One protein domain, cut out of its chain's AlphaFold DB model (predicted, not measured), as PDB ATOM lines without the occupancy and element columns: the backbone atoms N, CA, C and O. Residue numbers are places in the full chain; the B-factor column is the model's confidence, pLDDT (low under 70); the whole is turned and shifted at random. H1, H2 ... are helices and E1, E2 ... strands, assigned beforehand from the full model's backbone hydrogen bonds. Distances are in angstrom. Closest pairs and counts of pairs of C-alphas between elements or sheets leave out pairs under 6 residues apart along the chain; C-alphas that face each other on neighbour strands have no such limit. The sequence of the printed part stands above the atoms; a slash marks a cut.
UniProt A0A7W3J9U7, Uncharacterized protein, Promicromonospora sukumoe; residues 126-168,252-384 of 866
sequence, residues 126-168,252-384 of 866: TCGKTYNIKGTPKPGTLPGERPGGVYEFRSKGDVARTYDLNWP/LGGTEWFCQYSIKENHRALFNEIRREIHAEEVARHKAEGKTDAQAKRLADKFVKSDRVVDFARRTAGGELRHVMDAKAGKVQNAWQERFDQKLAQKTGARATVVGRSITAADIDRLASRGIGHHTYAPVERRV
ATOM      1  N   THR A 126     135.436 154.400 140.998       89.12
ATOM      2  CA  THR A 126     136.336 153.390 140.443       89.12
ATOM      3  C   THR A 126     137.769 153.714 140.850       89.12
ATOM      4  O   THR A 126     138.135 154.889 140.929       89.12
ATOM      5  N   CYS A 127     138.604 152.703 141.071       88.62
ATOM      6  CA  CYS A 127     140.010 152.910 141.433       88.62
ATOM      7  C   CYS A 127     140.761 153.747 140.380       88.62
ATOM      8  O   CYS A 127     141.561 154.610 140.733       88.62
ATOM      9  N   GLY A 128     140.413 153.598 139.094       86.06
ATOM     10  CA  GLY A 128     140.920 154.460 138.020       86.06
ATOM     11  C   GLY A 128     140.550 155.948 138.144       86.06
ATOM     12  O   GLY A 128     141.273 156.793 137.630       86.06
ATOM     13  N   LYS A 129     139.473 156.300 138.866       85.50
ATOM     14  CA  LYS A 129     139.139 157.693 139.222       85.50
ATOM     15  C   LYS A 129     139.784 158.130 140.535       85.50
ATOM     16  O   LYS A 129     140.258 159.255 140.608       85.50
ATOM     17  N   THR A 130     139.795 157.265 141.551       82.75
ATOM     18  CA  THR A 130     140.354 157.578 142.879       82.75
ATOM     19  C   THR A 130     141.870 157.794 142.823       82.75
ATOM     20  O   THR A 130     142.369 158.741 143.418       82.75
ATOM     21  N   TYR A 131     142.587 156.954 142.071       82.88
ATOM     22  CA  TYR A 131     144.056 156.924 142.019       82.88
ATOM     23  C   TYR A 131     144.632 157.160 140.608       82.88
ATOM     24  O   TYR A 131     145.813 156.930 140.377       82.88
ATOM     25  N   ASN A 132     143.819 157.608 139.639       84.06
ATOM     26  CA  ASN A 132     144.239 157.875 138.246       84.06
ATOM     27  C   ASN A 132     144.885 156.662 137.520       84.06
ATOM     28  O   ASN A 132     145.708 156.813 136.612       84.06
ATOM     29  N   ILE A 133     144.515 155.439 137.913       83.94
ATOM     30  CA  ILE A 133     145.049 154.194 137.343       83.94
ATOM     31  C   ILE A 133     144.392 153.916 135.986       83.94
ATOM     32  O   ILE A 133     143.168 153.884 135.876       83.94
ATOM     33  N   LYS A 134     145.206 153.667 134.952       81.44
ATOM     34  CA  LYS A 134     144.737 153.389 133.577       81.44
ATOM     35  C   LYS A 134     144.808 151.916 133.155       81.44
ATOM     36  O   LYS A 134     144.200 151.557 132.153       81.44
ATOM     37  N   GLY A 135     145.579 151.094 133.868       82.19
ATOM     38  CA  GLY A 135     145.711 149.663 133.580       82.19
ATOM     39  C   GLY A 135     144.458 148.865 133.953       82.19
ATOM     40  O   GLY A 135     143.574 149.371 134.643       82.19
ATOM     41  N   THR A 136     144.401 147.608 133.516       85.81
ATOM     42  CA  THR A 136     143.380 146.633 133.935       85.81
ATOM     43  C   THR A 136     144.059 145.296 134.221       85.81
ATOM     44  O   THR A 136     144.883 144.888 133.395       85.81
ATOM     45  N   PRO A 137     143.706 144.557 135.288       83.69
ATOM     46  CA  PRO A 137     144.492 143.398 135.694       83.69
ATOM     47  C   PRO A 137     144.414 142.293 134.641       83.69
ATOM     48  O   PRO A 137     143.326 141.903 134.204       83.69
ATOM     49  N   LYS A 138     145.569 141.758 134.240       75.62
ATOM     50  CA  LYS A 138     145.629 140.669 133.259       75.62
ATOM     51  C   LYS A 138     145.035 139.384 133.863       75.62
ATOM     52  O   LYS A 138     145.264 139.097 135.037       75.62
ATOM     53  N   PRO A 139     144.308 138.560 133.085       69.19
ATOM     54  CA  PRO A 139     143.730 137.320 133.602       69.19
ATOM     55  C   PRO A 139     144.780 136.401 134.249       69.19
ATOM     56  O   PRO A 139     145.766 136.000 133.618       69.19
ATOM     57  N   GLY A 140     144.576 136.049 135.518       67.56
ATOM     58  CA  GLY A 140     145.499 135.206 136.266       67.56
ATOM     59  C   GLY A 140     146.707 135.926 136.874       67.56
ATOM     60  O   GLY A 140     147.612 135.239 137.336       67.56
ATOM     61  N   THR A 141     146.784 137.264 136.856       69.81
ATOM     62  CA  THR A 141     147.865 137.999 137.553       69.81
ATOM     63  C   THR A 141     147.469 138.522 138.929       69.81
ATOM     64  O   THR A 141     148.320 139.052 139.635       69.81
ATOM     65  N   LEU A 142     146.201 138.381 139.322       74.69
ATOM     66  CA  LEU A 142     145.742 138.759 140.656       74.69
ATOM     67  C   LEU A 142     146.025 137.651 141.683       74.69
ATOM     68  O   LEU A 142     145.993 136.467 141.323       74.69
ATOM     69  N   PRO A 143     146.244 138.020 142.960       65.56
ATOM     70  CA  PRO A 143     146.418 137.095 144.073       65.56
ATOM     71  C   PRO A 143     145.522 135.852 144.025       65.56
ATOM     72  O   PRO A 143     144.294 135.911 144.112       65.56
ATOM     73  N   GLY A 144     146.171 134.697 143.890       58.81
ATOM     74  CA  GLY A 144     145.537 133.387 143.934       58.81
ATOM     75  C   GLY A 144     144.685 132.992 142.718       58.81
ATOM     76  O   GLY A 144     144.053 131.935 142.765       58.81
ATOM     77  N   GLU A 145     144.658 133.766 141.626       64.56
ATOM     78  CA  GLU A 145     144.071 133.314 140.349       64.56
ATOM     79  C   GLU A 145     144.928 132.239 139.632       64.56
ATOM     80  O   GLU A 145     144.501 131.686 138.618       64.56
ATOM     81  N   ARG A 146     146.114 131.901 140.162       54.09
ATOM     82  CA  ARG A 146     146.968 130.778 139.733       54.09
ATOM     83  C   ARG A 146     147.550 130.045 140.956       54.09
ATOM     84  O   ARG A 146     147.801 130.718 141.954       54.09
ATOM     85  N   PRO A 147     147.791 128.719 140.886       46.12
ATOM     86  CA  PRO A 147     148.687 128.038 141.819       46.12
ATOM     87  C   PRO A 147     150.120 128.521 141.563       46.12
ATOM     88  O   PRO A 147     150.510 128.708 140.405       46.12
ATOM     89  N   GLY A 148     150.881 128.790 142.617       46.28
ATOM     90  CA  GLY A 148     152.158 129.476 142.489       46.28
ATOM     91  C   GLY A 148     153.389 128.581 142.385       46.28
ATOM     92  O   GLY A 148     153.334 127.355 142.359       46.28
ATOM     93  N   GLY A 149     154.529 129.260 142.253       45.06
ATOM     94  CA  GLY A 149     155.862 128.661 142.258       45.06
ATOM     95  C   GLY A 149     156.712 129.241 143.387       45.06
ATOM     96  O   GLY A 149     156.190 129.705 144.390       45.06
ATOM     97  N   VAL A 150     158.031 129.309 143.194       41.53
ATOM     98  CA  VAL A 150     159.015 129.726 144.225       41.53
ATOM     99  C   VAL A 150     158.787 131.147 144.798       41.53
ATOM    100  O   VAL A 150     159.346 131.490 145.828       41.53
ATOM    101  N   TYR A 151     157.927 131.958 144.173       50.06
ATOM    102  CA  TYR A 151     157.517 133.295 144.630       50.06
ATOM    103  C   TYR A 151     155.987 133.409 144.837       50.06
ATOM    104  O   TYR A 151     155.428 134.492 144.704       50.06
ATOM    105  N   GLU A 152     155.279 132.302 145.101       49.97
ATOM    106  CA  GLU A 152     153.802 132.244 145.186       49.97
ATOM    107  C   GLU A 152     153.194 133.314 146.098       49.97
ATOM    108  O   GLU A 152     152.164 133.898 145.768       49.97
ATOM    109  N   PHE A 153     153.865 133.595 147.215       51.75
ATOM    110  CA  PHE A 153     153.362 134.481 148.257       51.75
ATOM    111  C   PHE A 153     154.125 135.803 148.372       51.75
ATOM    112  O   PHE A 153     153.803 136.559 149.281       51.75
ATOM    113  N   ARG A 154     155.095 136.107 147.495       62.59
ATOM    114  CA  ARG A 154     155.882 137.360 147.506       62.59
ATOM    115  C   ARG A 154     156.079 137.885 146.083       62.59
ATOM    116  O   ARG A 154     156.618 137.182 145.232       62.59
ATOM    117  N   SER A 155     155.685 139.127 145.803       64.25
ATOM    118  CA  SER A 155     155.896 139.722 144.472       64.25
ATOM    119  C   SER A 155     157.390 139.780 144.112       64.25
ATOM    120  O   SER A 155     158.164 140.478 144.761       64.25
ATOM    121  N   LYS A 156     157.801 139.088 143.041       61.75
ATOM    122  CA  LYS A 156     159.192 139.102 142.557       61.75
ATOM    123  C   LYS A 156     159.655 140.534 142.263       61.75
ATOM    124  O   LYS A 156     159.112 141.183 141.370       61.75
ATOM    125  N   GLY A 157     160.702 140.981 142.956       62.00
ATOM    126  CA  GLY A 157     161.235 142.337 142.813       62.00
ATOM    127  C   GLY A 157     160.411 143.412 143.527       62.00
ATOM    128  O   GLY A 157     160.547 144.582 143.182       62.00
ATOM    129  N   ASP A 158     159.587 143.047 144.513       65.94
ATOM    130  CA  ASP A 158     158.896 143.987 145.407       65.94
ATOM    131  C   ASP A 158     159.840 145.047 145.987       65.94
ATOM    132  O   ASP A 158     159.587 146.237 145.825       65.94
ATOM    133  N   VAL A 159     160.991 144.632 146.521       65.69
ATOM    134  CA  VAL A 159     162.032 145.528 147.047       65.69
ATOM    135  C   VAL A 159     162.636 146.467 145.991       65.69
ATOM    136  O   VAL A 159     163.270 147.457 146.337       65.69
ATOM    137  N   ALA A 160     162.452 146.209 144.690       72.06
ATOM    138  CA  ALA A 160     162.877 147.135 143.638       72.06
ATOM    139  C   ALA A 160     161.874 148.278 143.409       72.06
ATOM    140  O   ALA A 160     162.272 149.323 142.893       72.06
ATOM    141  N   ARG A 161     160.602 148.107 143.799       79.44
ATOM    142  CA  ARG A 161     159.573 149.149 143.723       79.44
ATOM    143  C   ARG A 161     159.579 149.988 145.000       79.44
ATOM    144  O   ARG A 161     159.637 149.462 146.106       79.44
ATOM    145  N   THR A 162     159.482 151.302 144.826       76.06
ATOM    146  CA  THR A 162     159.284 152.276 145.904       76.06
ATOM    147  C   THR A 162     157.908 152.915 145.785       76.06
ATOM    148  O   THR A 162     157.488 153.200 144.662       76.06
ATOM    149  N   TYR A 163     157.274 153.237 146.909       74.56
ATOM    150  CA  TYR A 163     156.058 154.054 146.956       74.56
ATOM    151  C   TYR A 163     156.238 155.268 147.872       74.56
ATOM    152  O   TYR A 163     156.983 155.204 148.853       74.56
ATOM    153  N   ASP A 164     155.569 156.373 147.547       72.44
ATOM    154  CA  ASP A 164     155.784 157.656 148.216       72.44
ATOM    155  C   ASP A 164     154.856 157.847 149.415       72.44
ATOM    156  O   ASP A 164     153.661 158.114 149.281       72.44
ATOM    157  N   LEU A 165     155.438 157.798 150.613       72.56
ATOM    158  CA  LEU A 165     154.782 158.242 151.834       72.56
ATOM    159  C   LEU A 165     155.101 159.723 152.061       72.56
ATOM    160  O   LEU A 165     156.135 160.061 152.638       72.56
ATOM    161  N   ASN A 166     154.207 160.612 151.617       71.44
ATOM    162  CA  ASN A 166     154.305 162.041 151.925       71.44
ATOM    163  C   ASN A 166     154.144 162.251 153.438       71.44
ATOM    164  O   ASN A 166     153.042 162.097 153.965       71.44
ATOM    165  N   TRP A 167     155.219 162.602 154.143       71.56
ATOM    166  CA  TRP A 167     155.224 162.706 155.606       71.56
ATOM    167  C   TRP A 167     155.825 164.036 156.083       71.56
ATOM    168  O   TRP A 167     156.946 164.071 156.594       71.56
ATOM    169  N   PRO A 168     155.082 165.155 155.958       71.81
ATOM    170  CA  PRO A 168     155.622 166.487 156.204       71.81
ATOM    171  C   PRO A 168     156.256 166.663 157.585       71.81
ATOM    172  O   PRO A 168     157.326 167.251 157.683       71.81
ATOM    173  N   LEU A 252     144.552 148.053 138.913       91.12
ATOM    174  CA  LEU A 252     143.110 148.058 139.246       91.12
ATOM    175  C   LEU A 252     142.290 149.198 138.585       91.12
ATOM    176  O   LEU A 252     141.263 149.608 139.113       91.12
ATOM    177  N   GLY A 253     142.704 149.751 137.443       89.75
ATOM    178  CA  GLY A 253     142.056 150.915 136.808       89.75
ATOM    179  C   GLY A 253     140.721 150.633 136.104       89.75
ATOM    180  O   GLY A 253     140.020 151.573 135.724       89.75
ATOM    181  N   GLY A 254     140.355 149.358 135.943       89.81
ATOM    182  CA  GLY A 254     139.146 148.919 135.241       89.81
ATOM    183  C   GLY A 254     137.839 149.459 135.830       89.81
ATOM    184  O   GLY A 254     137.729 149.745 137.023       89.81
ATOM    185  N   THR A 255     136.811 149.587 134.988       90.31
ATOM    186  CA  THR A 255     135.493 150.108 135.397       90.31
ATOM    187  C   THR A 255     134.763 149.190 136.378       90.31
ATOM    188  O   THR A 255     133.846 149.630 137.070       90.31
ATOM    189  N   GLU A 256     135.182 147.928 136.468       90.94
ATOM    190  CA  GLU A 256     134.684 146.938 137.413       90.94
ATOM    191  C   GLU A 256     135.320 147.020 138.813       90.94
ATOM    192  O   GLU A 256     134.849 146.331 139.725       90.94
ATOM    193  N   TRP A 257     136.375 147.827 138.983       93.19
ATOM    194  CA  TRP A 257     137.163 147.955 140.211       93.19
ATOM    195  C   TRP A 257     136.843 149.238 140.973       93.19
ATOM    196  O   TRP A 257     137.006 150.347 140.464       93.19
ATOM    197  N   PHE A 258     136.429 149.081 142.228       92.88
ATOM    198  CA  PHE A 258     136.057 150.162 143.137       92.88
ATOM    199  C   PHE A 258     137.005 150.206 144.330       92.88
ATOM    200  O   PHE A 258     137.318 149.157 144.893       92.88
ATOM    201  N   CYS A 259     137.412 151.412 144.720       90.62
ATOM    202  CA  CYS A 259     138.297 151.654 145.860       90.62
ATOM    203  C   CYS A 259     137.495 152.225 147.042       90.62
ATOM    204  O   CYS A 259     136.487 152.897 146.816       90.62
ATOM    205  N   GLN A 260     137.915 151.948 148.283       89.38
ATOM    206  CA  GLN A 260     137.201 152.336 149.515       89.38
ATOM    207  C   GLN A 260     135.700 151.972 149.490       89.38
ATOM    208  O   GLN A 260     134.804 152.780 149.750       89.38
ATOM    209  N   TYR A 261     135.392 150.719 149.151       91.69
ATOM    210  CA  TYR A 261     134.036 150.275 148.832       91.69
ATOM    211  C   TYR A 261     133.223 149.860 150.075       91.69
ATOM    212  O   TYR A 261     133.454 148.805 150.671       91.69
ATOM    213  N   SER A 262     132.214 150.658 150.450       92.75
ATOM    214  CA  SER A 262     131.267 150.327 151.534       92.75
ATOM    215  C   SER A 262     130.314 149.183 151.156       92.75
ATOM    216  O   SER A 262     129.470 149.308 150.260       92.75
ATOM    217  N   ILE A 263     130.366 148.081 151.909       94.06
ATOM    218  CA  ILE A 263     129.421 146.964 151.776       94.06
ATOM    219  C   ILE A 263     128.031 147.352 152.310       94.06
ATOM    220  O   ILE A 263     127.022 146.885 151.781       94.06
ATOM    221  N   LYS A 264     127.919 148.223 153.319       93.44
ATOM    222  CA  LYS A 264     126.615 148.675 153.836       93.44
ATOM    223  C   LYS A 264     125.859 149.566 152.860       93.44
ATOM    224  O   LYS A 264     124.638 149.443 152.776       93.44
ATOM    225  N   GLU A 265     126.543 150.482 152.185       90.94
ATOM    226  CA  GLU A 265     125.901 151.426 151.265       90.94
ATOM    227  C   GLU A 265     125.454 150.713 149.986       90.94
ATOM    228  O   GLU A 265     124.313 150.880 149.560       90.94
ATOM    229  N   ASN A 266     126.297 149.825 149.448       90.06
ATOM    230  CA  ASN A 266     126.016 149.117 148.199       90.06
ATOM    231  C   ASN A 266     125.227 147.803 148.376       90.06
ATOM    232  O   ASN A 266     124.476 147.410 147.486       90.06
ATOM    233  N   HIS A 267     125.361 147.117 149.517       92.31
ATOM    234  CA  HIS A 267     124.764 145.796 149.778       92.31
ATOM    235  C   HIS A 267     124.085 145.730 151.160       92.31
ATOM    236  O   HIS A 267     124.238 144.767 151.917       92.31
ATOM    237  N   ARG A 268     123.293 146.755 151.502       94.62
ATOM    238  CA  ARG A 268     122.694 146.964 152.839       94.62
ATOM    239  C   ARG A 268     122.007 145.741 153.462       94.62
ATOM    240  O   ARG A 268     122.090 145.553 154.675       94.62
ATOM    241  N   ALA A 269     121.303 144.933 152.667       96.06
ATOM    242  CA  ALA A 269     120.631 143.725 153.155       96.06
ATOM    243  C   ALA A 269     121.645 142.670 153.635       96.06
ATOM    244  O   ALA A 269     121.592 142.257 154.794       96.06
ATOM    245  N   LEU A 270     122.612 142.342 152.774       95.69
ATOM    246  CA  LEU A 270     123.710 141.406 153.023       95.69
ATOM    247  C   LEU A 270     124.587 141.853 154.202       95.69
ATOM    248  O   LEU A 270     124.870 141.056 155.094       95.69
ATOM    249  N   PHE A 271     124.943 143.142 154.270       96.81
ATOM    250  CA  PHE A 271     125.677 143.706 155.409       96.81
ATOM    251  C   PHE A 271     124.939 143.481 156.735       96.81
ATOM    252  O   PHE A 271     125.520 142.995 157.707       96.81
ATOM    253  N   ASN A 272     123.647 143.820 156.779       97.56
ATOM    254  CA  ASN A 272     122.840 143.677 157.987       97.56
ATOM    255  C   ASN A 272     122.635 142.206 158.379       97.56
ATOM    256  O   ASN A 272     122.494 141.915 159.563       97.56
ATOM    257  N   GLU A 273     122.604 141.286 157.416       98.00
ATOM    258  CA  GLU A 273     122.537 139.845 157.658       98.00
ATOM    259  C   GLU A 273     123.829 139.311 158.284       98.00
ATOM    260  O   GLU A 273     123.791 138.831 159.417       98.00
ATOM    261  N   ILE A 274     124.973 139.503 157.614       98.06
ATOM    262  CA  ILE A 274     126.293 139.078 158.108       98.06
ATOM    263  C   ILE A 274     126.565 139.672 159.496       98.06
ATOM    264  O   ILE A 274     126.973 138.964 160.416       98.06
ATOM    265  N   ARG A 275     126.272 140.966 159.688       97.62
ATOM    266  CA  ARG A 275     126.456 141.639 160.979       97.62
ATOM    267  C   ARG A 275     125.605 141.026 162.097       97.62
ATOM    268  O   ARG A 275     126.095 140.945 163.222       97.62
ATOM    269  N   ARG A 276     124.358 140.614 161.824       97.56
ATOM    270  CA  ARG A 276     123.495 139.955 162.825       97.56
ATOM    271  C   ARG A 276     124.012 138.569 163.197       97.56
ATOM    272  O   ARG A 276     123.998 138.242 164.378       97.56
ATOM    273  N   GLU A 277     124.480 137.787 162.227       97.94
ATOM    274  CA  GLU A 277     125.056 136.464 162.497       97.94
ATOM    275  C   GLU A 277     126.305 136.564 163.372       97.94
ATOM    276  O   GLU A 277     126.364 135.933 164.424       97.94
ATOM    277  N   ILE A 278     127.260 137.423 162.991       97.50
ATOM    278  CA  ILE A 278     128.481 137.643 163.778       97.50
ATOM    279  C   ILE A 278     128.119 138.115 165.184       97.50
ATOM    280  O   ILE A 278     128.650 137.591 166.155       97.50
ATOM    281  N   HIS A 279     127.186 139.063 165.317       97.69
ATOM    282  CA  HIS A 279     126.733 139.537 166.626       97.69
ATOM    283  C   HIS A 279     126.180 138.402 167.500       97.69
ATOM    284  O   HIS A 279     126.589 138.275 168.652       97.69
ATOM    285  N   ALA A 280     125.318 137.543 166.950       97.75
ATOM    286  CA  ALA A 280     124.763 136.399 167.669       97.75
ATOM    287  C   ALA A 280     125.849 135.388 168.094       97.75
ATOM    288  O   ALA A 280     125.824 134.896 169.222       97.75
ATOM    289  N   GLU A 281     126.829 135.127 167.228       97.19
ATOM    290  CA  GLU A 281     127.970 134.246 167.507       97.19
ATOM    291  C   GLU A 281     128.896 134.820 168.594       97.19
ATOM    292  O   GLU A 281     129.320 134.092 169.489       97.19
ATOM    293  N   GLU A 282     129.169 136.130 168.577       97.06
ATOM    294  CA  GLU A 282     129.946 136.816 169.622       97.06
ATOM    295  C   GLU A 282     129.207 136.805 170.975       97.06
ATOM    296  O   GLU A 282     129.829 136.584 172.018       97.06
ATOM    297  N   VAL A 283     127.876 136.978 170.979       97.75
ATOM    298  CA  VAL A 283     127.051 136.813 172.190       97.75
ATOM    299  C   VAL A 283     127.145 135.380 172.713       97.75
ATOM    300  O   VAL A 283     127.349 135.189 173.912       97.75
ATOM    301  N   ALA A 284     127.023 134.374 171.843       97.75
ATOM    302  CA  ALA A 284     127.119 132.970 172.232       97.75
ATOM    303  C   ALA A 284     128.501 132.627 172.814       97.75
ATOM    304  O   ALA A 284     128.570 132.015 173.882       97.75
ATOM    305  N   ARG A 285     129.592 133.093 172.184       96.75
ATOM    306  CA  ARG A 285     130.963 132.898 172.684       96.75
ATOM    307  C   ARG A 285     131.140 133.505 174.076       96.75
ATOM    308  O   ARG A 285     131.543 132.807 174.999       96.75
ATOM    309  N   HIS A 286     130.753 134.766 174.271       97.38
ATOM    310  CA  HIS A 286     130.891 135.409 175.578       97.38
ATOM    311  C   HIS A 286     129.988 134.792 176.661       97.38
ATOM    312  O   HIS A 286     130.375 134.771 177.827       97.38
ATOM    313  N   LYS A 287     128.823 134.229 176.311       97.25
ATOM    314  CA  LYS A 287     128.036 133.419 177.260       97.25
ATOM    315  C   LYS A 287     128.763 132.129 177.659       97.25
ATOM    316  O   LYS A 287     128.755 131.786 178.837       97.25
ATOM    317  N   ALA A 288     129.422 131.448 176.718       97.06
ATOM    318  CA  ALA A 288     130.247 130.269 177.011       97.06
ATOM    319  C   ALA A 288     131.473 130.611 177.886       97.06
ATOM    320  O   ALA A 288     131.841 129.833 178.758       97.06
ATOM    321  N   GLU A 289     132.033 131.818 177.746       96.44
ATOM    322  CA  GLU A 289     133.053 132.404 178.640       96.44
ATOM    323  C   GLU A 289     132.492 132.885 180.009       96.44
ATOM    324  O   GLU A 289     133.148 133.643 180.735       96.44
ATOM    325  N   GLY A 290     131.255 132.515 180.359       96.50
ATOM    326  CA  GLY A 290     130.618 132.830 181.641       96.50
ATOM    327  C   GLY A 290     130.152 134.281 181.816       96.50
ATOM    328  O   GLY A 290     129.891 134.701 182.944       96.50
ATOM    329  N   LYS A 291     130.049 135.083 180.745       96.81
ATOM    330  CA  LYS A 291     129.506 136.453 180.830       96.81
ATOM    331  C   LYS A 291     127.977 136.434 180.891       96.81
ATOM    332  O   LYS A 291     127.326 135.637 180.221       96.81
ATOM    333  N   THR A 292     127.389 137.370 181.637       97.44
ATOM    334  CA  THR A 292     125.924 137.538 181.665       97.44
ATOM    335  C   THR A 292     125.393 138.038 180.320       97.44
ATOM    336  O   THR A 292     126.116 138.687 179.567       97.44
ATOM    337  N   ASP A 293     124.106 137.826 180.034       95.31
ATOM    338  CA  ASP A 293     123.439 138.296 178.808       95.31
ATOM    339  C   ASP A 293     123.724 139.768 178.466       95.31
ATOM    340  O   ASP A 293     124.039 140.098 177.321       95.31
ATOM    341  N   ALA A 294     123.675 140.653 179.465       96.44
ATOM    342  CA  ALA A 294     123.961 142.076 179.287       96.44
ATOM    343  C   ALA A 294     125.446 142.350 178.980       96.44
ATOM    344  O   ALA A 294     125.761 143.228 178.174       96.44
ATOM    345  N   GLN A 295     126.367 141.600 179.595       96.75
ATOM    346  CA  GLN A 295     127.804 141.705 179.333       96.75
ATOM    347  C   GLN A 295     128.161 141.157 177.946       96.75
ATOM    348  O   GLN A 295     128.829 141.849 177.181       96.75
ATOM    349  N   ALA A 296     127.676 139.960 177.603       96.19
ATOM    350  CA  ALA A 296     127.892 139.314 176.314       96.19
ATOM    351  C   ALA A 296     127.371 140.182 175.159       96.19
ATOM    352  O   ALA A 296     128.111 140.456 174.214       96.19
ATOM    353  N   LYS A 297     126.147 140.722 175.282       96.62
ATOM    354  CA  LYS A 297     125.590 141.675 174.310       96.62
ATOM    355  C   LYS A 297     126.458 142.927 174.168       96.62
ATOM    356  O   LYS A 297     126.809 143.292 173.053       96.62
ATOM    357  N   ARG A 298     126.869 143.549 175.281       96.81
ATOM    358  CA  ARG A 298     127.727 144.750 175.268       96.81
ATOM    359  C   ARG A 298     129.099 144.499 174.630       96.81
ATOM    360  O   ARG A 298     129.675 145.425 174.062       96.81
ATOM    361  N   LEU A 299     129.650 143.292 174.754       95.25
ATOM    362  CA  LEU A 299     130.912 142.912 174.115       95.25
ATOM    363  C   LEU A 299     130.721 142.680 172.607       95.25
ATOM    364  O   LEU A 299     131.459 143.264 171.816       95.25
ATOM    365  N   ALA A 300     129.671 141.961 172.204       95.19
ATOM    366  CA  ALA A 300     129.306 141.788 170.797       95.19
ATOM    367  C   ALA A 300     129.001 143.129 170.093       95.19
ATOM    368  O   ALA A 300     129.473 143.363 168.980       95.19
ATOM    369  N   ASP A 301     128.301 144.051 170.767       95.25
ATOM    370  CA  ASP A 301     128.022 145.416 170.287       95.25
ATOM    371  C   ASP A 301     129.308 146.241 170.052       95.25
ATOM    372  O   ASP A 301     129.325 147.112 169.185       95.25
ATOM    373  N   LYS A 302     130.390 145.976 170.804       94.44
ATOM    374  CA  LYS A 302     131.716 146.601 170.604       94.44
ATOM    375  C   LYS A 302     132.529 145.937 169.488       94.44
ATOM    376  O   LYS A 302     133.340 146.608 168.835       94.44
ATOM    377  N   PHE A 303     132.361 144.626 169.312       94.19
ATOM    378  CA  PHE A 303     133.050 143.851 168.285       94.19
ATOM    379  C   PHE A 303     132.587 144.280 166.890       94.19
ATOM    380  O   PHE A 303     133.400 144.748 166.089       94.19
ATOM    381  N   VAL A 304     131.276 144.202 166.631       93.75
ATOM    382  CA  VAL A 304     130.702 144.523 165.317       93.75
ATOM    383  C   VAL A 304     130.804 146.015 164.997       93.75
ATOM    384  O   VAL A 304     130.597 146.865 165.863       93.75
ATOM    385  N   LYS A 305     131.094 146.361 163.738       92.94
ATOM    386  CA  LYS A 305     131.241 147.765 163.314       92.94
ATOM    387  C   LYS A 305     130.001 148.298 162.604       92.94
ATOM    388  O   LYS A 305     129.080 147.566 162.241       92.94
ATOM    389  N   SER A 306     129.964 149.618 162.444       91.88
ATOM    390  CA  SER A 306     128.890 150.341 161.759       91.88
ATOM    391  C   SER A 306     128.847 150.102 160.250       91.88
ATOM    392  O   SER A 306     127.811 150.414 159.662       91.88
ATOM    393  N   ASP A 307     129.934 149.585 159.669       92.75
ATOM    394  CA  ASP A 307     130.126 149.243 158.255       92.75
ATOM    395  C   ASP A 307     131.279 148.218 158.092       92.75
ATOM    396  O   ASP A 307     132.037 147.970 159.038       92.75
ATOM    397  N   ARG A 308     131.424 147.651 156.891       94.31
ATOM    398  CA  ARG A 308     132.650 147.068 156.335       94.31
ATOM    399  C   ARG A 308     132.938 147.826 155.038       94.31
ATOM    400  O   ARG A 308     132.253 147.618 154.043       94.31
ATOM    401  N   VAL A 309     133.942 148.695 155.068       91.50
ATOM    402  CA  VAL A 309     134.574 149.245 153.861       91.50
ATOM    403  C   VAL A 309     135.718 148.301 153.511       91.50
ATOM    404  O   VAL A 309     136.480 147.964 154.419       91.50
ATOM    405  N   VAL A 310     135.778 147.806 152.275       92.50
ATOM    406  CA  VAL A 310     136.919 147.038 151.735       92.50
ATOM    407  C   VAL A 310     137.787 147.973 150.905       92.50
ATOM    408  O   VAL A 310     137.246 148.866 150.248       92.50
ATOM    409  N   ASP A 311     139.101 147.774 150.924       92.06
ATOM    410  CA  ASP A 311     140.018 148.685 150.230       92.06
ATOM    411  C   ASP A 311     139.803 148.583 148.705       92.06
ATOM    412  O   ASP A 311     139.640 149.603 148.037       92.06
ATOM    413  N   PHE A 312     139.608 147.364 148.175       93.31
ATOM    414  CA  PHE A 312     139.232 147.117 146.774       93.31
ATOM    415  C   PHE A 312     138.050 146.148 146.633       93.31
ATOM    416  O   PHE A 312     137.983 145.118 147.309       93.31
ATOM    417  N   ALA A 313     137.150 146.412 145.682       94.19
ATOM    418  CA  ALA A 313     136.071 145.505 145.288       94.19
ATOM    419  C   ALA A 313     135.953 145.376 143.761       94.19
ATOM    420  O   ALA A 313     135.822 146.380 143.059       94.19
ATOM    421  N   ARG A 314     135.911 144.136 143.256       93.19
ATOM    422  CA  ARG A 314     135.590 143.814 141.855       93.19
ATOM    423  C   ARG A 314     134.131 143.406 141.722       93.19
ATOM    424  O   ARG A 314     133.682 142.502 142.438       93.19
ATOM    425  N   ARG A 315     133.415 143.999 140.765       91.75
ATOM    426  CA  ARG A 315     131.986 143.737 140.534       91.75
ATOM    427  C   ARG A 315     131.684 143.237 139.124       91.75
ATOM    428  O   ARG A 315     132.398 143.550 138.183       91.75
ATOM    429  N   THR A 316     130.602 142.481 138.953       89.69
ATOM    430  CA  THR A 316     130.017 142.263 137.616       89.69
ATOM    431  C   THR A 316     129.206 143.485 137.179       89.69
ATOM    432  O   THR A 316     128.844 144.324 138.003       89.69
ATOM    433  N   ALA A 317     128.837 143.562 135.895       84.62
ATOM    434  CA  ALA A 317     127.881 144.564 135.409       84.62
ATOM    435  C   ALA A 317     126.508 144.472 136.116       84.62
ATOM    436  O   ALA A 317     125.837 145.483 136.294       84.62
ATOM    437  N   GLY A 318     126.118 143.278 136.588       84.00
ATOM    438  CA  GLY A 318     124.945 143.068 137.451       84.00
ATOM    439  C   GLY A 318     125.144 143.505 138.911       84.00
ATOM    440  O   GLY A 318     124.245 143.348 139.732       84.00
ATOM    441  N   GLY A 319     126.317 144.038 139.255       84.62
ATOM    442  CA  GLY A 319     126.652 144.558 140.576       84.62
ATOM    443  C   GLY A 319     127.097 143.514 141.602       84.62
ATOM    444  O   GLY A 319     127.368 143.908 142.737       84.62
ATOM    445  N   GLU A 320     127.191 142.233 141.232       91.25
ATOM    446  CA  GLU A 320     127.614 141.131 142.109       91.25
ATOM    447  C   GLU A 320     129.095 141.251 142.476       91.25
ATOM    448  O   GLU A 320     129.918 141.561 141.616       91.25
ATOM    449  N   LEU A 321     129.456 140.938 143.721       94.12
ATOM    450  CA  LEU A 321     130.853 140.894 144.156       94.12
ATOM    451  C   LEU A 321     131.552 139.644 143.607       94.12
ATOM    452  O   LEU A 321     131.015 138.542 143.683       94.12
ATOM    453  N   ARG A 322     132.767 139.815 143.079       92.00
ATOM    454  CA  ARG A 322     133.627 138.711 142.607       92.00
ATOM    455  C   ARG A 322     134.955 138.642 143.350       92.00
ATOM    456  O   ARG A 322     135.427 137.550 143.643       92.00
ATOM    457  N   HIS A 323     135.504 139.796 143.710       91.38
ATOM    458  CA  HIS A 323     136.699 139.920 144.535       91.38
ATOM    459  C   HIS A 323     136.481 141.034 145.561       91.38
ATOM    460  O   HIS A 323     135.926 142.078 145.218       91.38
ATOM    461  N   VAL A 324     136.940 140.824 146.790       93.38
ATOM    462  CA  VAL A 324     137.185 141.876 147.778       93.38
ATOM    463  C   VAL A 324     138.609 141.717 148.292       93.38
ATOM    464  O   VAL A 324     139.052 140.601 148.573       93.38
ATOM    465  N   MET A 325     139.341 142.821 148.370       92.25
ATOM    466  CA  MET A 325     140.735 142.816 148.789       92.25
ATOM    467  C   MET A 325     141.005 143.944 149.776       92.25
ATOM    468  O   MET A 325     140.447 145.031 149.651       92.25
ATOM    469  N   ASP A 326     141.875 143.666 150.739       91.81
ATOM    470  CA  ASP A 326     142.318 144.617 151.756       91.81
ATOM    471  C   ASP A 326     143.835 144.812 151.665       91.81
ATOM    472  O   ASP A 326     144.587 143.837 151.704       91.81
ATOM    473  N   ALA A 327     144.293 146.060 151.611       90.00
ATOM    474  CA  ALA A 327     145.702 146.425 151.669       90.00
ATOM    475  C   ALA A 327     146.124 146.612 153.138       90.00
ATOM    476  O   ALA A 327     145.458 147.305 153.912       90.00
ATOM    477  N   LYS A 328     147.220 145.972 153.567       88.19
ATOM    478  CA  LYS A 328     147.734 146.067 154.946       88.19
ATOM    479  C   LYS A 328     149.226 146.416 154.962       88.19
ATOM    480  O   LYS A 328     150.080 145.540 154.880       88.19
ATOM    481  N   ALA A 329     149.523 147.708 155.115       79.19
ATOM    482  CA  ALA A 329     150.886 148.234 155.275       79.19
ATOM    483  C   ALA A 329     151.529 147.884 156.636       79.19
ATOM    484  O   ALA A 329     152.753 147.874 156.776       79.19
ATOM    485  N   GLY A 330     150.684 147.645 157.646       73.38
ATOM    486  CA  GLY A 330     151.048 147.245 159.006       73.38
ATOM    487  C   GLY A 330     150.476 145.870 159.352       73.38
ATOM    488  O   GLY A 330     150.529 144.947 158.540       73.38
ATOM    489  N   LYS A 331     149.904 145.726 160.552       72.12
ATOM    490  CA  LYS A 331     149.372 144.440 161.021       72.12
ATOM    491  C   LYS A 331     148.206 143.951 160.156       72.12
ATOM    492  O   LYS A 331     147.228 144.662 159.935       72.12
ATOM    493  N   VAL A 332     148.282 142.683 159.758       76.00
ATOM    494  CA  VAL A 332     147.234 141.953 159.018       76.00
ATOM    495  C   VAL A 332     145.987 141.686 159.880       76.00
ATOM    496  O   VAL A 332     144.886 141.517 159.361       76.00
ATOM    497  N   GLN A 333     146.142 141.660 161.205       69.31
ATOM    498  CA  GLN A 333     145.118 141.217 162.153       69.31
ATOM    499  C   GLN A 333     143.953 142.204 162.319       69.31
ATOM    500  O   GLN A 333     144.086 143.254 162.951       69.31
ATOM    501  N   ASN A 334     142.758 141.805 161.876       81.69
ATOM    502  CA  ASN A 334     141.509 142.466 162.257       81.69
ATOM    503  C   ASN A 334     140.357 141.459 162.342       81.69
ATOM    504  O   ASN A 334     139.713 141.125 161.349       81.69
ATOM    505  N   ALA A 335     140.052 141.008 163.560       87.81
ATOM    506  CA  ALA A 335     139.060 139.962 163.790       87.81
ATOM    507  C   ALA A 335     137.651 140.298 163.256       87.81
ATOM    508  O   ALA A 335     136.933 139.380 162.869       87.81
ATOM    509  N   TRP A 336     137.242 141.574 163.206       91.38
ATOM    510  CA  TRP A 336     135.957 141.951 162.603       91.38
ATOM    511  C   TRP A 336     135.992 141.825 161.079       91.38
ATOM    512  O   TRP A 336     135.081 141.214 160.524       91.38
ATOM    513  N   GLN A 337     137.027 142.363 160.419       91.56
ATOM    514  CA  GLN A 337     137.194 142.252 158.964       91.56
ATOM    515  C   GLN A 337     137.269 140.776 158.561       91.56
ATOM    516  O   GLN A 337     136.403 140.307 157.831       91.56
ATOM    517  N   GLU A 338     138.173 139.999 159.165       92.94
ATOM    518  CA  GLU A 338     138.338 138.571 158.866       92.94
ATOM    519  C   GLU A 338     137.043 137.753 159.074       92.94
ATOM    520  O   GLU A 338     136.737 136.873 158.273       92.94
ATOM    521  N   ARG A 339     136.254 138.001 160.138       94.56
ATOM    522  CA  ARG A 339     134.972 137.281 160.341       94.56
ATOM    523  C   ARG A 339     133.882 137.740 159.369       94.56
ATOM    524  O   ARG A 339     133.042 136.929 158.976       94.56
ATOM    525  N   PHE A 340     133.874 139.019 158.995       96.88
ATOM    526  CA  PHE A 340     132.934 139.551 158.013       96.88
ATOM    527  C   PHE A 340     133.227 138.999 156.619       96.88
ATOM    528  O   PHE A 340     132.316 138.504 155.961       96.88
ATOM    529  N   ASP A 341     134.490 139.017 156.202       95.44
ATOM    530  CA  ASP A 341     134.919 138.606 154.868       95.44
ATOM    531  C   ASP A 341     134.752 137.098 154.654       95.44
ATOM    532  O   ASP A 341     134.290 136.685 153.593       95.44
ATOM    533  N   GLN A 342     135.006 136.284 155.686       95.94
ATOM    534  CA  GLN A 342     134.684 134.853 155.690       95.94
ATOM    535  C   GLN A 342     133.203 134.606 155.349       95.94
ATOM    536  O   GLN A 342     132.883 133.837 154.441       95.94
ATOM    537  N   LYS A 343     132.278 135.276 156.050       97.25
ATOM    538  CA  LYS A 343     130.833 135.140 155.798       97.25
ATOM    539  C   LYS A 343     130.402 135.774 154.475       97.25
ATOM    540  O   LYS A 343     129.485 135.266 153.832       97.25
ATOM    541  N   LEU A 344     131.049 136.862 154.059       96.50
ATOM    542  CA  LEU A 344     130.809 137.509 152.772       96.50
ATOM    543  C   LEU A 344     131.151 136.556 151.623       96.50
ATOM    544  O   LEU A 344     130.308 136.339 150.752       96.50
ATOM    545  N   ALA A 345     132.328 135.928 151.668       94.62
ATOM    546  CA  ALA A 345     132.763 134.926 150.703       94.62
ATOM    547  C   ALA A 345     131.809 133.720 150.674       94.62
ATOM    548  O   ALA A 345     131.313 133.355 149.610       94.62
ATOM    549  N   GLN A 346     131.446 133.175 151.842       95.88
ATOM    550  CA  GLN A 346     130.494 132.058 151.955       95.88
ATOM    551  C   GLN A 346     129.107 132.361 151.359       95.88
ATOM    552  O   GLN A 346     128.490 131.473 150.778       95.88
ATOM    553  N   LYS A 347     128.603 133.597 151.497       96.00
ATOM    554  CA  LYS A 347     127.263 133.985 151.013       96.00
ATOM    555  C   LYS A 347     127.222 134.443 149.555       96.00
ATOM    556  O   LYS A 347     126.154 134.405 148.953       96.00
ATOM    557  N   THR A 348     128.337 134.917 149.001       94.88
ATOM    558  CA  THR A 348     128.379 135.521 147.652       94.88
ATOM    559  C   THR A 348     129.195 134.726 146.637       94.88
ATOM    560  O   THR A 348     129.060 134.963 145.440       94.88
ATOM    561  N   GLY A 349     130.067 133.821 147.089       92.19
ATOM    562  CA  GLY A 349     131.105 133.222 146.250       92.19
ATOM    563  C   GLY A 349     132.218 134.201 145.848       92.19
ATOM    564  O   GLY A 349     133.081 133.832 145.055       92.19
ATOM    565  N   ALA A 350     132.216 135.438 146.363       92.81
ATOM    566  CA  ALA A 350     133.297 136.389 146.138       92.81
ATOM    567  C   ALA A 350     134.569 135.937 146.858       92.81
ATOM    568  O   ALA A 350     134.526 135.469 147.998       92.81
ATOM    569  N   ARG A 351     135.721 136.127 146.219       91.19
ATOM    570  CA  ARG A 351     137.014 135.836 146.834       91.19
ATOM    571  C   ARG A 351     137.435 136.978 147.754       91.19
ATOM    572  O   ARG A 351     137.513 138.118 147.306       91.19
ATOM    573  N   ALA A 352     137.723 136.665 149.014       92.81
ATOM    574  CA  ALA A 352     138.360 137.582 149.956       92.81
ATOM    575  C   ALA A 352     139.878 137.368 149.951       92.81
ATOM    576  O   ALA A 352     140.333 136.220 149.940       92.81
ATOM    577  N   THR A 353     140.679 138.434 149.948       90.81
ATOM    578  CA  THR A 353     142.148 138.331 150.013       90.81
ATOM    579  C   THR A 353     142.789 139.516 150.735       90.81
ATOM    580  O   THR A 353     142.355 140.652 150.575       90.81
ATOM    581  N   VAL A 354     143.836 139.262 151.524       90.31
ATOM    582  CA  VAL A 354     144.643 140.316 152.159       90.31
ATOM    583  C   VAL A 354     145.979 140.479 151.436       90.31
ATOM    584  O   VAL A 354     146.741 139.523 151.310       90.31
ATOM    585  N   VAL A 355     146.276 141.704 151.002       88.38
ATOM    586  CA  VAL A 355     147.545 142.101 150.380       88.38
ATOM    587  C   VAL A 355     148.399 142.801 151.435       88.38
ATOM    588  O   VAL A 355     148.265 144.003 151.685       88.38
ATOM    589  N   GLY A 356     149.237 142.032 152.123       84.94
ATOM    590  CA  GLY A 356     149.975 142.485 153.300       84.94
ATOM    591  C   GLY A 356     151.448 142.754 153.018       84.94
ATOM    592  O   GLY A 356     152.107 141.981 152.332       84.94
ATOM    593  N   ARG A 357     151.995 143.811 153.614       80.00
ATOM    594  CA  ARG A 357     153.433 144.102 153.567       80.00
ATOM    595  C   ARG A 357     154.253 143.230 154.526       80.00
ATOM    596  O   ARG A 357     155.453 143.048 154.345       80.00
ATOM    597  N   SER A 358     153.627 142.702 155.574       74.62
ATOM    598  CA  SER A 358     154.289 141.868 156.583       74.62
ATOM    599  C   SER A 358     153.324 140.790 157.066       74.62
ATOM    600  O   SER A 358     152.673 140.938 158.097       74.62
ATOM    601  N   ILE A 359     153.183 139.732 156.263       76.81
ATOM    602  CA  ILE A 359     152.357 138.564 156.582       76.81
ATOM    603  C   ILE A 359     153.243 137.528 157.279       76.81
ATOM    604  O   ILE A 359     154.249 137.102 156.720       76.81
ATOM    605  N   THR A 360     152.889 137.129 158.500       77.25
ATOM    606  CA  THR A 360     153.593 136.055 159.222       77.25
ATOM    607  C   THR A 360     153.023 134.679 158.868       77.25
ATOM    608  O   THR A 360     151.878 134.578 158.432       77.25
ATOM    609  N   ALA A 361     153.758 133.593 159.133       79.31
ATOM    610  CA  ALA A 361     153.224 132.230 158.990       79.31
ATOM    611  C   ALA A 361     151.918 132.025 159.795       79.31
ATOM    612  O   ALA A 361     150.947 131.467 159.292       79.31
ATOM    613  N   ALA A 362     151.836 132.600 161.002       82.06
ATOM    614  CA  ALA A 362     150.624 132.576 161.822       82.06
ATOM    615  C   ALA A 362     149.457 133.404 161.234       82.06
ATOM    616  O   ALA A 362     148.292 133.127 161.526       82.06
ATOM    617  N   ASP A 363     149.734 134.421 160.408       83.94
ATOM    618  CA  ASP A 363     148.704 135.100 159.613       83.94
ATOM    619  C   ASP A 363     148.235 134.236 158.442       83.94
ATOM    620  O   ASP A 363     147.029 134.159 158.211       83.94
ATOM    621  N   ILE A 364     149.155 133.550 157.754       84.69
ATOM    622  CA  ILE A 364     148.843 132.624 156.655       84.69
ATOM    623  C   ILE A 364     147.881 131.534 157.135       84.69
ATOM    624  O   ILE A 364     146.780 131.414 156.592       84.69
ATOM    625  N   ASP A 365     148.235 130.811 158.201       86.38
ATOM    626  CA  ASP A 365     147.407 129.734 158.757       86.38
ATOM    627  C   ASP A 365     146.037 130.249 159.226       86.38
ATOM    628  O   ASP A 365     144.992 129.645 158.954       86.38
ATOM    629  N   ARG A 366     146.009 131.414 159.889       90.31
ATOM    630  CA  ARG A 366     144.764 132.028 160.368       90.31
ATOM    631  C   ARG A 366     143.845 132.434 159.217       90.31
ATOM    632  O   ARG A 366     142.643 132.176 159.303       90.31
ATOM    633  N   LEU A 367     144.371 133.053 158.160       90.44
ATOM    634  CA  LEU A 367     143.588 133.450 156.985       90.44
ATOM    635  C   LEU A 367     143.102 132.217 156.206       90.44
ATOM    636  O   LEU A 367     141.911 132.124 155.891       90.44
ATOM    637  N   ALA A 368     143.974 131.224 156.005       89.06
ATOM    638  CA  ALA A 368     143.641 129.962 155.350       89.06
ATOM    639  C   ALA A 368     142.520 129.208 156.084       89.06
ATOM    640  O   ALA A 368     141.544 128.796 155.452       89.06
ATOM    641  N   SER A 369     142.568 129.134 157.424       91.81
ATOM    642  CA  SER A 369     141.514 128.518 158.256       91.81
ATOM    643  C   SER A 369     140.121 129.153 158.089       91.81
ATOM    644  O   SER A 369     139.104 128.557 158.448       91.81
ATOM    645  N   ARG A 370     140.059 130.369 157.530       92.31
ATOM    646  CA  ARG A 370     138.830 131.134 157.274       92.31
ATOM    647  C   ARG A 370     138.412 131.134 155.804       92.31
ATOM    648  O   ARG A 370     137.370 131.703 155.490       92.31
ATOM    649  N   GLY A 371     139.189 130.507 154.919       90.81
ATOM    650  CA  GLY A 371     138.990 130.565 153.470       90.81
ATOM    651  C   GLY A 371     139.340 131.927 152.858       90.81
ATOM    652  O   GLY A 371     138.791 132.281 151.817       90.81
ATOM    653  N   ILE A 372     140.213 132.704 153.508       91.81
ATOM    654  CA  ILE A 372     140.667 134.016 153.037       91.81
ATOM    655  C   ILE A 372     142.047 133.847 152.392       91.81
ATOM    656  O   ILE A 372     142.949 133.259 152.985       91.81
ATOM    657  N   GLY A 373     142.207 134.351 151.168       88.31
ATOM    658  CA  GLY A 373     143.496 134.366 150.477       88.31
ATOM    659  C   GLY A 373     144.466 135.390 151.071       88.31
ATOM    660  O   GLY A 373     144.062 136.329 151.758       88.31
ATOM    661  N   HIS A 374     145.750 135.247 150.768       86.88
ATOM    662  CA  HIS A 374     146.772 136.208 151.167       86.88
ATOM    663  C   HIS A 374     147.790 136.414 150.039       86.88
ATOM    664  O   HIS A 374     147.927 135.560 149.164       86.88
ATOM    665  N   HIS A 375     148.482 137.552 150.057       83.75
ATOM    666  CA  HIS A 375     149.567 137.885 149.133       83.75
ATOM    667  C   HIS A 375     150.543 138.841 149.813       83.75
ATOM    668  O   HIS A 375     150.116 139.908 150.261       83.75
ATOM    669  N   THR A 376     151.831 138.500 149.887       80.81
ATOM    670  CA  THR A 376     152.840 139.423 150.425       80.81
ATOM    671  C   THR A 376     153.328 140.356 149.329       80.81
ATOM    672  O   THR A 376     153.755 139.934 148.251       80.81
ATOM    673  N   TYR A 377     153.278 141.646 149.618       81.38
ATOM    674  CA  TYR A 377     153.768 142.689 148.735       81.38
ATOM    675  C   TYR A 377     154.507 143.719 149.583       81.38
ATOM    676  O   TYR A 377     153.883 144.485 150.311       81.38
ATOM    677  N   ALA A 378     155.841 143.697 149.531       78.94
ATOM    678  CA  ALA A 378     156.697 144.543 150.357       78.94
ATOM    679  C   ALA A 378     157.479 145.583 149.523       78.94
ATOM    680  O   ALA A 378     158.709 145.531 149.478       78.94
ATOM    681  N   PRO A 379     156.788 146.536 148.860       79.38
ATOM    682  CA  PRO A 379     157.433 147.674 148.222       79.38
ATOM    683  C   PRO A 379     158.089 148.555 149.285       79.38
ATOM    684  O   PRO A 379     157.609 148.656 150.423       79.38
ATOM    685  N   VAL A 380     159.171 149.218 148.900       74.94
ATOM    686  CA  VAL A 380     159.972 150.070 149.780       74.94
ATOM    687  C   VAL A 380     159.253 151.402 150.004       74.94
ATOM    688  O   VAL A 380     158.836 152.080 149.067       74.94
ATOM    689  N   GLU A 381     159.086 151.783 151.262       73.12
ATOM    690  CA  GLU A 381     158.461 153.036 151.681       73.12
ATOM    691  C   GLU A 381     159.467 154.175 151.521       73.12
ATOM    692  O   GLU A 381     160.354 154.369 152.354       73.12
ATOM    693  N   ARG A 382     159.324 154.963 150.453       70.50
ATOM    694  CA  ARG A 382     160.095 156.191 150.281       70.50
ATOM    695  C   ARG A 382     159.396 157.308 151.044       70.50
ATOM    696  O   ARG A 382     158.330 157.785 150.656       70.50
ATOM    697  N   ARG A 383     159.999 157.738 152.149       68.62
ATOM    698  CA  ARG A 383     159.503 158.859 152.957       68.62
ATOM    699  C   ARG A 383     159.800 160.163 152.227       68.62
ATOM    700  O   ARG A 383     160.927 160.648 152.247       68.62
ATOM    701  N   VAL A 384     158.796 160.716 151.552       56.62
ATOM    702  CA  VAL A 384     158.945 161.942 150.764       56.62
ATOM    703  C   VAL A 384     158.516 163.148 151.588       56.62
ATOM    704  O   VAL A 384     157.439 163.177 152.184       56.62
TER     705      VAL A 384
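This is residues 126 to 168 and 252 to 384 of the 866 residues of an uncharacterized protein of Promicromonospora sukumoe (UniProt A0A7W3J9U7). A strongly twisted five-strand sheet forms the core, with H5 and H6 packed over one face and the short H1 on the other. H3 and H4 meet at a steep angle and make one end of the longest axis; near the other end E1 and E7 pair as a separate two-strand ribbon beyond a long loop, residues 131 to 161. The printed part has 176 residues with six named helices and seven named strands, in the order H1 E1 E2 H2 H3 H4 E3 E4 H5 E5 H6 E6 E7. The large sheet is mixed, ordered E2 E3 E4 E5 E6, and the class is mixed, helices and strands. The whole is compact, with a radius of gyration of the C-alphas of 17.8 A and spans of 54 by 41 by 37 A.

Look first for the large sheet: E2 is residues 257 to 262, E3 309 to 315, E4 321 to 328, E5 351 to 356 and E6 373 to 376. Find C-alpha 321 at (130.853, 140.894, 144.156); from there E4 runs 20.7 A. H5, residues 335 to 348, is 19.9 A long, and H6 is residues 361 to 368. Find C-alpha 268 at (122.694, 146.964, 152.839), where H3, residues 268 to 288, begins its 30.3 A; H4, residues 293 to 303, is 15.3 A long. H1 is residues 127 to 130 and H2 is 263 to 266. E1 is residues 162 to 166, and E7, residues 380 to 384, ends at C-alpha 384, (158.945, 161.942, 150.764).

E3 and E4 are an antiparallel hairpin, with N 314 and O 323 2.8 A apart. E2 and E3 are antiparallel, with N 258 and O 313 at 2.9 A. E4 and E5 are parallel, with N 324 and O 351 at 2.8 A, and so are E5 and E6, with N 375 and O 354 at 2.9 A. E4, H5, E5 and E5, H6, E6 are strand-helix-strand units, parallel neighbour strands joined through a helix, with right-handed crossovers. H5 is over E4 at a height over the sheet of 9.4 A, and H6 is over E6 at 9.2 A. H1 is on the opposite face, over none of the strands, and H2 only grazes the sheet. H3 touches H5 with residues 274 to 278 alone, at a steep tilt of 53 degrees, opposite ways; the closest C-alphas are those of Ile 274 and Lys 343, 6.4 A. H3 touches H4, closest at the C-alphas of Val 283 and Ala 296, 4.9 A. E1 and E7 are parallel, with N 382 and O 163 at 2.8 A, and both are apart from the strands of the large sheet. In H3, H4, H5 and H6 every O i to N i+4 pair is within hydrogen-bond range; H1 and H2 are too short for such a pair.

The two C-alphas farthest apart are those of Lys 134 and Gly 290, 54.1 A. Residues 169 to 251 are not printed, and C-alphas 168 and 252 are 28.0 A apart across the cut. The link from H1 to E1 is long. Confidence is under 70 at residues 139 to 141, 143 to 159, 333 and 383 to 384.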